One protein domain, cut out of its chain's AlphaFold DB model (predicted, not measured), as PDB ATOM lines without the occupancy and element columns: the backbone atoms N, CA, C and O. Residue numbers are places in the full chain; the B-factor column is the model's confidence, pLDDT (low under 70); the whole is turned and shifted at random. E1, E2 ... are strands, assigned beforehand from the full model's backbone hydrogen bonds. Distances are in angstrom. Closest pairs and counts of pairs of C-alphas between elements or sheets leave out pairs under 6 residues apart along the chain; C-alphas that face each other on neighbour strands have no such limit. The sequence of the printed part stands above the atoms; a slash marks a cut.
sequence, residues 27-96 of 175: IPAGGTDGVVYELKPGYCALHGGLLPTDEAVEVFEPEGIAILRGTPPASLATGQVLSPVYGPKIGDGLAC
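This is residues 27 to 96 of the 175 residues of an uncharacterized protein of Cyanobium sp. CACIAM 14 (UniProt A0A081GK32). A long, strongly twisted ribbon of two antiparallel strands, E2 and E5, makes the middle, with the small hairpin of E3 and E4 joined beside the later part of E2 and the short strand E1 beside its beginning. E2 bends by 97 degrees at residue 42. The printed part has 70 residues with no named helix and five named strands, E1 to E5 in order, in one branched antiparallel sheet. The class is all strand, though under half of the residues, 32 of 70, are in named elements. The whole is elongated, spanning 41 by 23 by 18 A, and only just compact, close to loose, with a radius of gyration of the C-alphas of 13.1 A.

E1 is residues 27 to 29, 6.1 A long, from C-alpha 27 at (181.504, 145.945, 55.805). E2, residues 35 to 47, is 24.7 A long. E3 is residues 58 to 60, 6.8 A, and E4 residues 65 to 69, 13.5 A. E5, residues 81 to 88, is 23.1 A long and ends at C-alpha 88 at (175.280, 151.837, 52.052).

E1 and E4 lie on one side of E2, E5 on the other side. In the hairpin of E1 and E2, N 27 and O 37 are 2.8 A apart. For E2 and E5, N 38 and O 87 are 2.8 A apart. For E2 and E4, N 46 and O 66 are 2.8 A apart. In the E3 and E4 hairpin, N 67 and O 58 are 2.8 A apart. E1 and E3 are apart.

The C-alphas farthest apart, of Asp 33 and Thr 78, are 40.9 A apart. The printed part has no cut. The link from E4 to E5 is long. Residues 30 to 33 have pLDDT under 70.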
ATOM      1  N   ILE A  27     180.385 146.186  56.705       90.62
ATOM      2  CA  ILE A  27     181.504 145.945  55.805       90.62
ATOM      3  C   ILE A  27     182.035 147.306  55.348       90.62
ATOM      4  O   ILE A  27     181.372 147.984  54.564       90.62
ATOM      5  N   PRO A  28     183.218 147.728  55.814       86.69
ATOM      6  CA  PRO A  28     183.881 148.899  55.255       86.69
ATOM      7  C   PRO A  28     184.387 148.572  53.844       86.69
ATOM      8  O   PRO A  28     185.274 147.732  53.685       86.69
ATOM      9  N   ALA A  29     183.842 149.234  52.827       76.62
ATOM     10  CA  ALA A  29     184.295 149.134  51.445       76.62
ATOM     11  C   ALA A  29     185.091 150.387  51.063       76.62
ATOM     12  O   ALA A  29     184.603 151.504  51.217       76.62
ATOM     13  N   GLY A  30     186.305 150.198  50.548       68.38
ATOM     14  CA  GLY A  30     187.264 151.275  50.303       68.38
ATOM     15  C   GLY A  30     188.302 151.424  51.420       68.38
ATOM     16  O   GLY A  30     188.339 150.636  52.371       68.38
ATOM     17  N   GLY A  31     189.166 152.433  51.273       64.50
ATOM     18  CA  GLY A  31     190.173 152.821  52.265       64.50
ATOM     19  C   GLY A  31     189.581 153.508  53.505       64.50
ATOM     20  O   GLY A  31     188.423 153.296  53.855       64.50
ATOM     21  N   THR A  32     190.376 154.346  54.174       60.12
ATOM     22  CA  THR A  32     190.024 155.002  55.450       60.12
ATOM     23  C   THR A  32     188.717 155.810  55.398       60.12
ATOM     24  O   THR A  32     187.969 155.792  56.370       60.12
ATOM     25  N   ASP A  33     188.395 156.414  54.249       66.50
ATOM     26  CA  ASP A  33     187.163 157.191  54.016       66.50
ATOM     27  C   ASP A  33     186.108 156.413  53.201       66.50
ATOM     28  O   ASP A  33     185.270 156.983  52.501       66.50
ATOM     29  N   GLY A  34     186.190 155.083  53.233       74.25
ATOM     30  CA  GLY A  34     185.337 154.186  52.464       74.25
ATOM     31  C   GLY A  34     183.861 154.206  52.875       74.25
ATOM     32  O   GLY A  34     183.489 154.553  53.998       74.25
ATOM     33  N   VAL A  35     182.994 153.765  51.963       84.56
ATOM     34  CA  VAL A  35     181.567 153.573  52.246       84.56
ATOM     35  C   VAL A  35     181.405 152.373  53.173       84.56
ATOM     36  O   VAL A  35     181.835 151.263  52.864       84.56
ATOM     37  N   VAL A  36     180.733 152.572  54.302       91.00
ATOM     38  CA  VAL A  36     180.316 151.460  55.161       91.00
ATOM     39  C   VAL A  36     179.025 150.878  54.608       91.00
ATOM     40  O   VAL A  36     178.039 151.595  54.453       91.00
ATOM     41  N   TYR A  37     179.027 149.580  54.330       93.62
ATOM     42  CA  TYR A  37     177.835 148.817  53.995       93.62
ATOM     43  C   TYR A  37     177.272 148.170  55.247       93.62
ATOM     44  O   TYR A  37     178.010 147.551  56.009       93.62
ATOM     45  N   GLU A  38     175.969 148.286  55.445       95.31
ATOM     46  CA  GLU A  38     175.242 147.687  56.558       95.31
ATOM     47  C   GLU A  38     174.345 146.565  56.059       95.31
ATOM     48  O   GLU A  38     173.706 146.689  55.011       95.31
ATOM     49  N   LEU A  39     174.310 145.474  56.822       94.69
ATOM     50  CA  LEU A  39     173.367 144.384  56.619       94.69
ATOM     51  C   LEU A  39     171.945 144.958  56.640       94.69
ATOM     52  O   LEU A  39     171.570 145.623  57.605       94.69
ATOM     53  N   LYS A  40     171.156 144.711  55.591       93.56
ATOM     54  CA  LYS A  40     169.783 145.213  55.490       93.56
ATOM     55  C   LYS A  40     168.808 144.136  55.963       93.56
ATOM     56  O   LYS A  40     168.498 143.221  55.192       93.56
ATOM     57  N   PRO A  41     168.303 144.220  57.211       85.94
ATOM     58  CA  PRO A  41     167.178 143.390  57.600       85.94
ATOM     59  C   PRO A  41     166.000 143.746  56.686       85.94
ATOM     60  O   PRO A  41     165.819 144.887  56.275       85.94
ATOM     61  N   GLY A  42     165.233 142.744  56.309       89.25
ATOM     62  CA  GLY A  42     164.127 142.847  55.354       89.25
ATOM     63  C   GLY A  42     164.447 142.278  53.976       89.25
ATOM     64  O   GLY A  42     163.534 142.195  53.162       89.25
ATOM     65  N   TYR A  43     165.699 141.892  53.707       93.44
ATOM     66  CA  TYR A  43     166.132 141.457  52.382       93.44
ATOM     67  C   TYR A  43     166.994 140.195  52.425       93.44
ATOM     68  O   TYR A  43     167.766 139.970  53.361       93.44
ATOM     69  N   CYS A  44     166.891 139.387  51.374       94.44
ATOM     70  CA  CYS A  44     167.786 138.266  51.111       94.44
ATOM     71  C   CYS A  44     168.079 138.176  49.611       94.44
ATOM     72  O   CYS A  44     167.255 138.583  48.794       94.44
ATOM     73  N   ALA A  45     169.257 137.679  49.249       94.94
ATOM     74  CA  ALA A  45     169.605 137.405  47.862       94.94
ATOM     75  C   ALA A  45     169.562 135.897  47.629       94.94
ATOM     76  O   ALA A  45     170.175 135.134  48.376       94.94
ATOM     77  N   LEU A  46     168.827 135.485  46.602       93.62
ATOM     78  CA  LEU A  46     168.721 134.116  46.129       93.62
ATOM     79  C   LEU A  46     169.655 133.933  44.935       93.62
ATOM     80  O   LEU A  46     169.583 134.688  43.968       93.62
ATOM     81  N   HIS A  47     170.519 132.930  45.022       92.25
ATOM     82  CA  HIS A  47     171.523 132.592  44.020       92.25
ATOM     83  C   HIS A  47     171.139 131.295  43.325       92.25
ATOM     84  O   HIS A  47     170.787 130.325  43.999       92.25
ATOM     85  N   GLY A  48     171.306 131.257  42.004       87.56
ATOM     86  CA  GLY A  48     171.192 130.042  41.204       87.56
ATOM     87  C   GLY A  48     169.760 129.543  40.990       87.56
ATOM     88  O   GLY A  48     168.778 130.093  41.490       87.56
ATOM     89  N   GLY A  49     169.651 128.461  40.216       83.69
ATOM     90  CA  GLY A  49     168.367 127.896  39.803       83.69
ATOM     91  C   GLY A  49     167.535 128.853  38.940       83.69
ATOM     92  O   GLY A  49     168.057 129.798  38.349       83.69
ATOM     93  N   LEU A  50     166.230 128.585  38.858       84.19
ATOM     94  CA  LEU A  50     165.274 129.518  38.265       84.19
ATOM     95  C   LEU A  50     164.971 130.619  39.284       84.19
ATOM     96  O   LEU A  50     164.555 130.326  40.408       84.19
ATOM     97  N   LEU A  51     165.191 131.872  38.893       85.25
ATOM     98  CA  LEU A  51     164.948 133.017  39.761       85.25
ATOM     99  C   LEU A  51     163.486 133.476  39.670       85.25
ATOM    100  O   LEU A  51     162.945 133.553  38.566       85.25
ATOM    101  N   PRO A  52     162.856 133.836  40.800       84.75
ATOM    102  CA  PRO A  52     161.526 134.438  40.824       84.75
ATOM    103  C   PRO A  52     161.607 135.920  40.420       84.75
ATOM    104  O   PRO A  52     161.582 136.814  41.262       84.75
ATOM    105  N   THR A  53     161.741 136.190  39.122       85.00
ATOM    106  CA  THR A  53     161.925 137.552  38.586       85.00
ATOM    107  C   THR A  53     160.769 138.495  38.914       85.00
ATOM    108  O   THR A  53     161.010 139.672  39.158       85.00
ATOM    109  N   ASP A  54     159.536 137.985  38.969       86.12
ATOM    110  CA  ASP A  54     158.330 138.799  39.194       86.12
ATOM    111  C   ASP A  54     158.190 139.285  40.648       86.12
ATOM    112  O   ASP A  54     157.535 140.292  40.915       86.12
ATOM    113  N   GLU A  55     158.821 138.584  41.593       85.56
ATOM    114  CA  GLU A  55     158.815 138.917  43.026       85.56
ATOM    115  C   GLU A  55     160.103 139.635  43.462       85.56
ATOM    116  O   GLU A  55     160.213 140.122  44.592       85.56
ATOM    117  N   ALA A  56     161.095 139.696  42.571       91.38
ATOM    118  CA  ALA A  56     162.392 140.273  42.853       91.38
ATOM    119  C   ALA A  56     162.341 141.804  42.882       91.38
ATOM    120  O   ALA A  56     161.827 142.465  41.983       91.38
ATOM    121  N   VAL A  57     162.951 142.377  43.917       93.50
ATOM    122  CA  VAL A  57     163.206 143.818  44.013       93.50
ATOM    123  C   VAL A  57     164.303 144.218  43.028       93.50
ATOM    124  O   VAL A  57     164.217 145.267  42.393       93.50
ATOM    125  N   GLU A  58     165.327 143.372  42.895       93.12
ATOM    126  CA  GLU A  58     166.417 143.531  41.933       93.12
ATOM    127  C   GLU A  58     166.839 142.164  41.393       93.12
ATOM    128  O   GLU A  58     166.859 141.183  42.136       93.12
ATOM    129  N   VAL A  59     167.213 142.106  40.115       92.56
ATOM    130  CA  VAL A  59     167.785 140.915  39.478       92.56
ATOM    131  C   VAL A  59     169.115 141.304  38.841       92.56
ATOM    132  O   VAL A  59     169.195 142.310  38.135       92.56
ATOM    133  N   PHE A  60     170.155 140.517  39.104       91.69
ATOM    134  CA  PHE A  60     171.476 140.658  38.499       91.69
ATOM    135  C   PHE A  60     171.684 139.540  37.484       91.69
ATOM    136  O   PHE A  60     171.943 138.385  37.839       91.69
ATOM    137  N   GLU A  61     171.528 139.903  36.214       88.81
ATOM    138  CA  GLU A  61     171.901 139.078  35.072       88.81
ATOM    139  C   GLU A  61     173.215 139.603  34.475       88.81
ATOM    140  O   GLU A  61     173.361 140.820  34.310       88.81
ATOM    141  N   PRO A  62     174.153 138.719  34.094       88.31
ATOM    142  CA  PRO A  62     174.024 137.261  33.993       88.31
ATOM    143  C   PRO A  62     174.361 136.484  35.281       88.31
ATOM    144  O   PRO A  62     174.423 135.258  35.243       88.31
ATOM    145  N   GLU A  63     174.604 137.147  36.415       88.69
ATOM    146  CA  GLU A  63     175.103 136.508  37.644       88.69
ATOM    147  C   GLU A  63     174.121 135.524  38.294       88.69
ATOM    148  O   GLU A  63     174.527 134.716  39.130       88.69
ATOM    149  N   GLY A  64     172.847 135.546  37.896       91.25
ATOM    150  CA  GLY A  64     171.858 134.586  38.370       91.25
ATOM    151  C   GLY A  64     171.484 134.835  39.829       91.25
ATOM    152  O   GLY A  64     171.386 133.889  40.614       91.25
ATOM    153  N   ILE A  65     171.290 136.109  40.190       93.44
ATOM    154  CA  ILE A  65     170.954 136.534  41.551       93.44
ATOM    155  C   ILE A  65     169.681 137.378  41.546       93.44
ATOM    156  O   ILE A  65     169.573 138.331  40.778       93.44
ATOM    157  N   ALA A  66     168.749 137.078  42.450       94.25
ATOM    158  CA  ALA A  66     167.563 137.892  42.707       94.25
ATOM    159  C   ALA A  66     167.527 138.353  44.169       94.25
ATOM    160  O   ALA A  66     167.670 137.543  45.084       94.25
ATOM    161  N   ILE A  67     167.315 139.647  44.404       94.94
ATOM    162  CA  ILE A  67     167.058 140.197  45.736       94.94
ATOM    163  C   ILE A  67     165.559 140.167  46.010       94.94
ATOM    164  O   ILE A  67     164.769 140.756  45.277       94.94
ATOM    165  N   LEU A  68     165.184 139.533  47.114       93.62
ATOM    166  CA  LEU A  68     163.815 139.398  47.592       93.62
ATOM    167  C   LEU A  68     163.602 140.234  48.855       93.62
ATOM    168  O   LEU A  68     164.511 140.378  49.680       93.62
ATOM    169  N   ARG A  69     162.381 140.752  49.027       91.94
ATOM    170  CA  ARG A  69     161.933 141.396  50.269       91.94
ATOM    171  C   ARG A  69     161.255 140.372  51.179       91.94
ATOM    172  O   ARG A  69     160.514 139.513  50.718       91.94
ATOM    173  N   GLY A  70     161.428 140.535  52.484       84.31
ATOM    174  CA  GLY A  70     160.757 139.749  53.509       84.31
ATOM    175  C   GLY A  70     161.561 138.527  53.933       84.31
ATOM    176  O   GLY A  70     162.790 138.536  53.928       84.31
ATOM    177  N   THR A  71     160.851 137.489  54.374       73.75
ATOM    178  CA  THR A  71     161.476 136.260  54.878       73.75
ATOM    179  C   THR A  71     161.932 135.395  53.705       73.75
ATOM    180  O   THR A  71     161.183 135.280  52.735       73.75
ATOM    181  N   PRO A  72     163.123 134.775  53.767       76.81
ATOM    182  CA  PRO A  72     163.545 133.848  52.740       76.81
ATOM    183  C   PRO A  72     162.543 132.709  52.562       76.81
ATOM    184  O   PRO A  72     161.840 132.345  53.512       76.81
ATOM    185  N   PRO A  73     162.492 132.124  51.356       76.75
ATOM    186  CA  PRO A  73     161.622 130.992  51.084       76.75
ATOM    187  C   PRO A  73     161.882 129.859  52.085       76.75
ATOM    188  O   PRO A  73     163.028 129.555  52.419       76.75
ATOM    189  N   ALA A  74     160.804 129.224  52.554       75.81
ATOM    190  CA  ALA A  74     160.861 128.163  53.565       75.81
ATOM    191  C   ALA A  74     161.695 126.947  53.119       75.81
ATOM    192  O   ALA A  74     162.232 126.218  53.951       75.81
ATOM    193  N   SER A  75     161.815 126.737  51.808       82.06
ATOM    194  CA  SER A  75     162.643 125.702  51.199       82.06
ATOM    195  C   SER A  75     163.324 126.239  49.947       82.06
ATOM    196  O   SER A  75     162.678 126.882  49.120       82.06
ATOM    197  N   LEU A  76     164.608 125.922  49.791       87.81
ATOM    198  CA  LEU A  76     165.379 126.216  48.586       87.81
ATOM    199  C   LEU A  76     165.322 125.034  47.622       87.81
ATOM    200  O   LEU A  76     165.400 123.880  48.047       87.81
ATOM    201  N   ALA A  77     165.209 125.320  46.326       87.50
ATOM    202  CA  ALA A  77     165.375 124.297  45.305       87.50
ATOM    203  C   ALA A  77     166.831 123.803  45.264       87.50
ATOM    204  O   ALA A  77     167.759 124.465  45.736       87.50
ATOM    205  N   THR A  78     167.058 122.634  44.667       85.50
ATOM    206  CA  THR A  78     168.412 122.095  44.491       85.50
ATOM    207  C   THR A  78     169.300 123.091  43.745       85.50
ATOM    208  O   THR A  78     168.961 123.538  42.652       85.50
ATOM    209  N   GLY A  79     170.454 123.416  44.333       85.75
ATOM    210  CA  GLY A  79     171.411 124.370  43.766       85.75
ATOM    211  C   GLY A  79     171.118 125.837  44.085       85.75
ATOM    212  O   GLY A  79     171.931 126.684  43.723       85.75
ATOM    213  N   GLN A  80     170.017 126.141  44.780       90.31
ATOM    214  CA  GLN A  80     169.765 127.479  45.295       90.31
ATOM    215  C   GLN A  80     170.467 127.713  46.626       90.31
ATOM    216  O   GLN A  80     170.555 126.831  47.483       90.31
ATOM    217  N   VAL A  81     170.936 128.942  46.807       91.25
ATOM    218  CA  VAL A  81     171.591 129.386  48.036       91.25
ATOM    219  C   VAL A  81     171.140 130.792  48.378       91.25
ATOM    220  O   VAL A  81     170.858 131.597  47.495       91.25
ATOM    221  N   LEU A  82     171.082 131.088  49.673       92.69
ATOM    222  CA  LEU A  82     170.742 132.414  50.164       92.69
ATOM    223  C   LEU A  82     171.977 133.131  50.690       92.69
ATOM    224  O   LEU A  82     172.837 132.528  51.335       92.69
ATOM    225  N   SER A  83     172.014 134.441  50.483       93.94
ATOM    226  CA  SER A  83     172.981 135.322  51.120       93.94
ATOM    227  C   SER A  83     172.319 136.557  51.722       93.94
ATOM    228  O   SER A  83     171.239 136.968  51.280       93.94
ATOM    229  N   PRO A  84     172.980 137.202  52.699       95.31
ATOM    230  CA  PRO A  84     172.567 138.520  53.149       95.31
ATOM    231  C   PRO A  84     172.648 139.551  52.021       95.31
ATOM    232  O   PRO A  84     173.482 139.453  51.117       95.31
ATOM    233  N   VAL A  85     171.813 140.577  52.149       96.06
ATOM    234  CA  VAL A  85     171.856 141.796  51.342       96.06
ATOM    235  C   VAL A  85     172.354 142.934  52.218       96.06
ATOM    236  O   VAL A  85     171.983 143.050  53.388       96.06
ATOM    237  N   TYR A  86     173.202 143.773  51.647       96.12
ATOM    238  CA  TYR A  86     173.721 144.971  52.284       96.12
ATOM    239  C   TYR A  86     173.194 146.208  51.566       96.12
ATOM    240  O   TYR A  86     172.621 146.126  50.486       96.12
ATOM    241  N   GLY A  87     173.416 147.374  52.147       94.75
ATOM    242  CA  GLY A  87     173.260 148.653  51.468       94.75
ATOM    243  C   GLY A  87     174.186 149.674  52.108       94.75
ATOM    244  O   GLY A  87     174.672 149.427  53.217       94.75
ATOM    245  N   PRO A  88     174.467 150.800  51.445       92.19
ATOM    246  CA  PRO A  88     175.280 151.837  52.052       92.19
ATOM    247  C   PRO A  88     174.627 152.312  53.361       92.19
ATOM    248  O   PRO A  88     173.400 152.354  53.503       92.19
ATOM    249  N   LYS A  89     175.462 152.629  54.350       91.06
ATOM    250  CA  LYS A  89     175.033 153.209  55.627       91.06
ATOM    251  C   LYS A  89     174.418 154.594  55.428       91.06
ATOM    252  O   LYS A  89     173.498 154.973  56.143       91.06
ATOM    253  N   ILE A  90     174.948 155.342  54.461       87.81
ATOM    254  CA  ILE A  90     174.454 156.656  54.050       87.81
ATOM    255  C   ILE A  90     174.022 156.557  52.588       87.81
ATOM    256  O   ILE A  90     174.850 156.262  51.729       87.81
ATOM    257  N   GLY A  91     172.746 156.833  52.327       84.31
ATOM    258  CA  GLY A  91     172.122 156.696  51.013       84.31
ATOM    259  C   GLY A  91     171.205 155.479  50.923       84.31
ATOM    260  O   GLY A  91     171.070 154.709  51.876       84.31
ATOM    261  N   ASP A  92     170.591 155.330  49.757       83.50
ATOM    262  CA  ASP A  92     169.689 154.229  49.442       83.50
ATOM    263  C   ASP A  92     170.379 153.197  48.540       83.50
ATOM    264  O   ASP A  92     171.501 153.389  48.070       83.50
ATOM    265  N   GLY A  93     169.713 152.064  48.337       91.06
ATOM    266  CA  GLY A  93     170.164 151.013  47.430       91.06
ATOM    267  C   GLY A  93     170.532 149.709  48.124       91.06
ATOM    268  O   GLY A  93     170.821 149.648  49.325       91.06
ATOM    269  N   LEU A  94     170.498 148.643  47.328       94.94
ATOM    270  CA  LEU A  94     170.791 147.285  47.754       94.94
ATOM    271  C   LEU A  94     172.061 146.785  47.068       94.94
ATOM    272  O   LEU A  94     172.440 147.203  45.972       94.94
ATOM    273  N   ALA A  95     172.764 145.918  47.778       94.94
ATOM    274  CA  ALA A  95     174.065 145.419  47.405       94.94
ATOM    275  C   ALA A  95     174.181 143.945  47.777       94.94
ATOM    276  O   ALA A  95     174.118 143.580  48.954       94.94
ATOM    277  N   CYS A  96     174.385 143.095  46.774       95.31
ATOM    278  CA  CYS A  96     174.644 141.679  46.983       95.31
ATOM    279  C   CYS A  96     176.157 141.421  46.938       95.31
ATOM    280  O   CYS A  96     176.784 141.682  45.910       95.31
TER     281      CYS A  96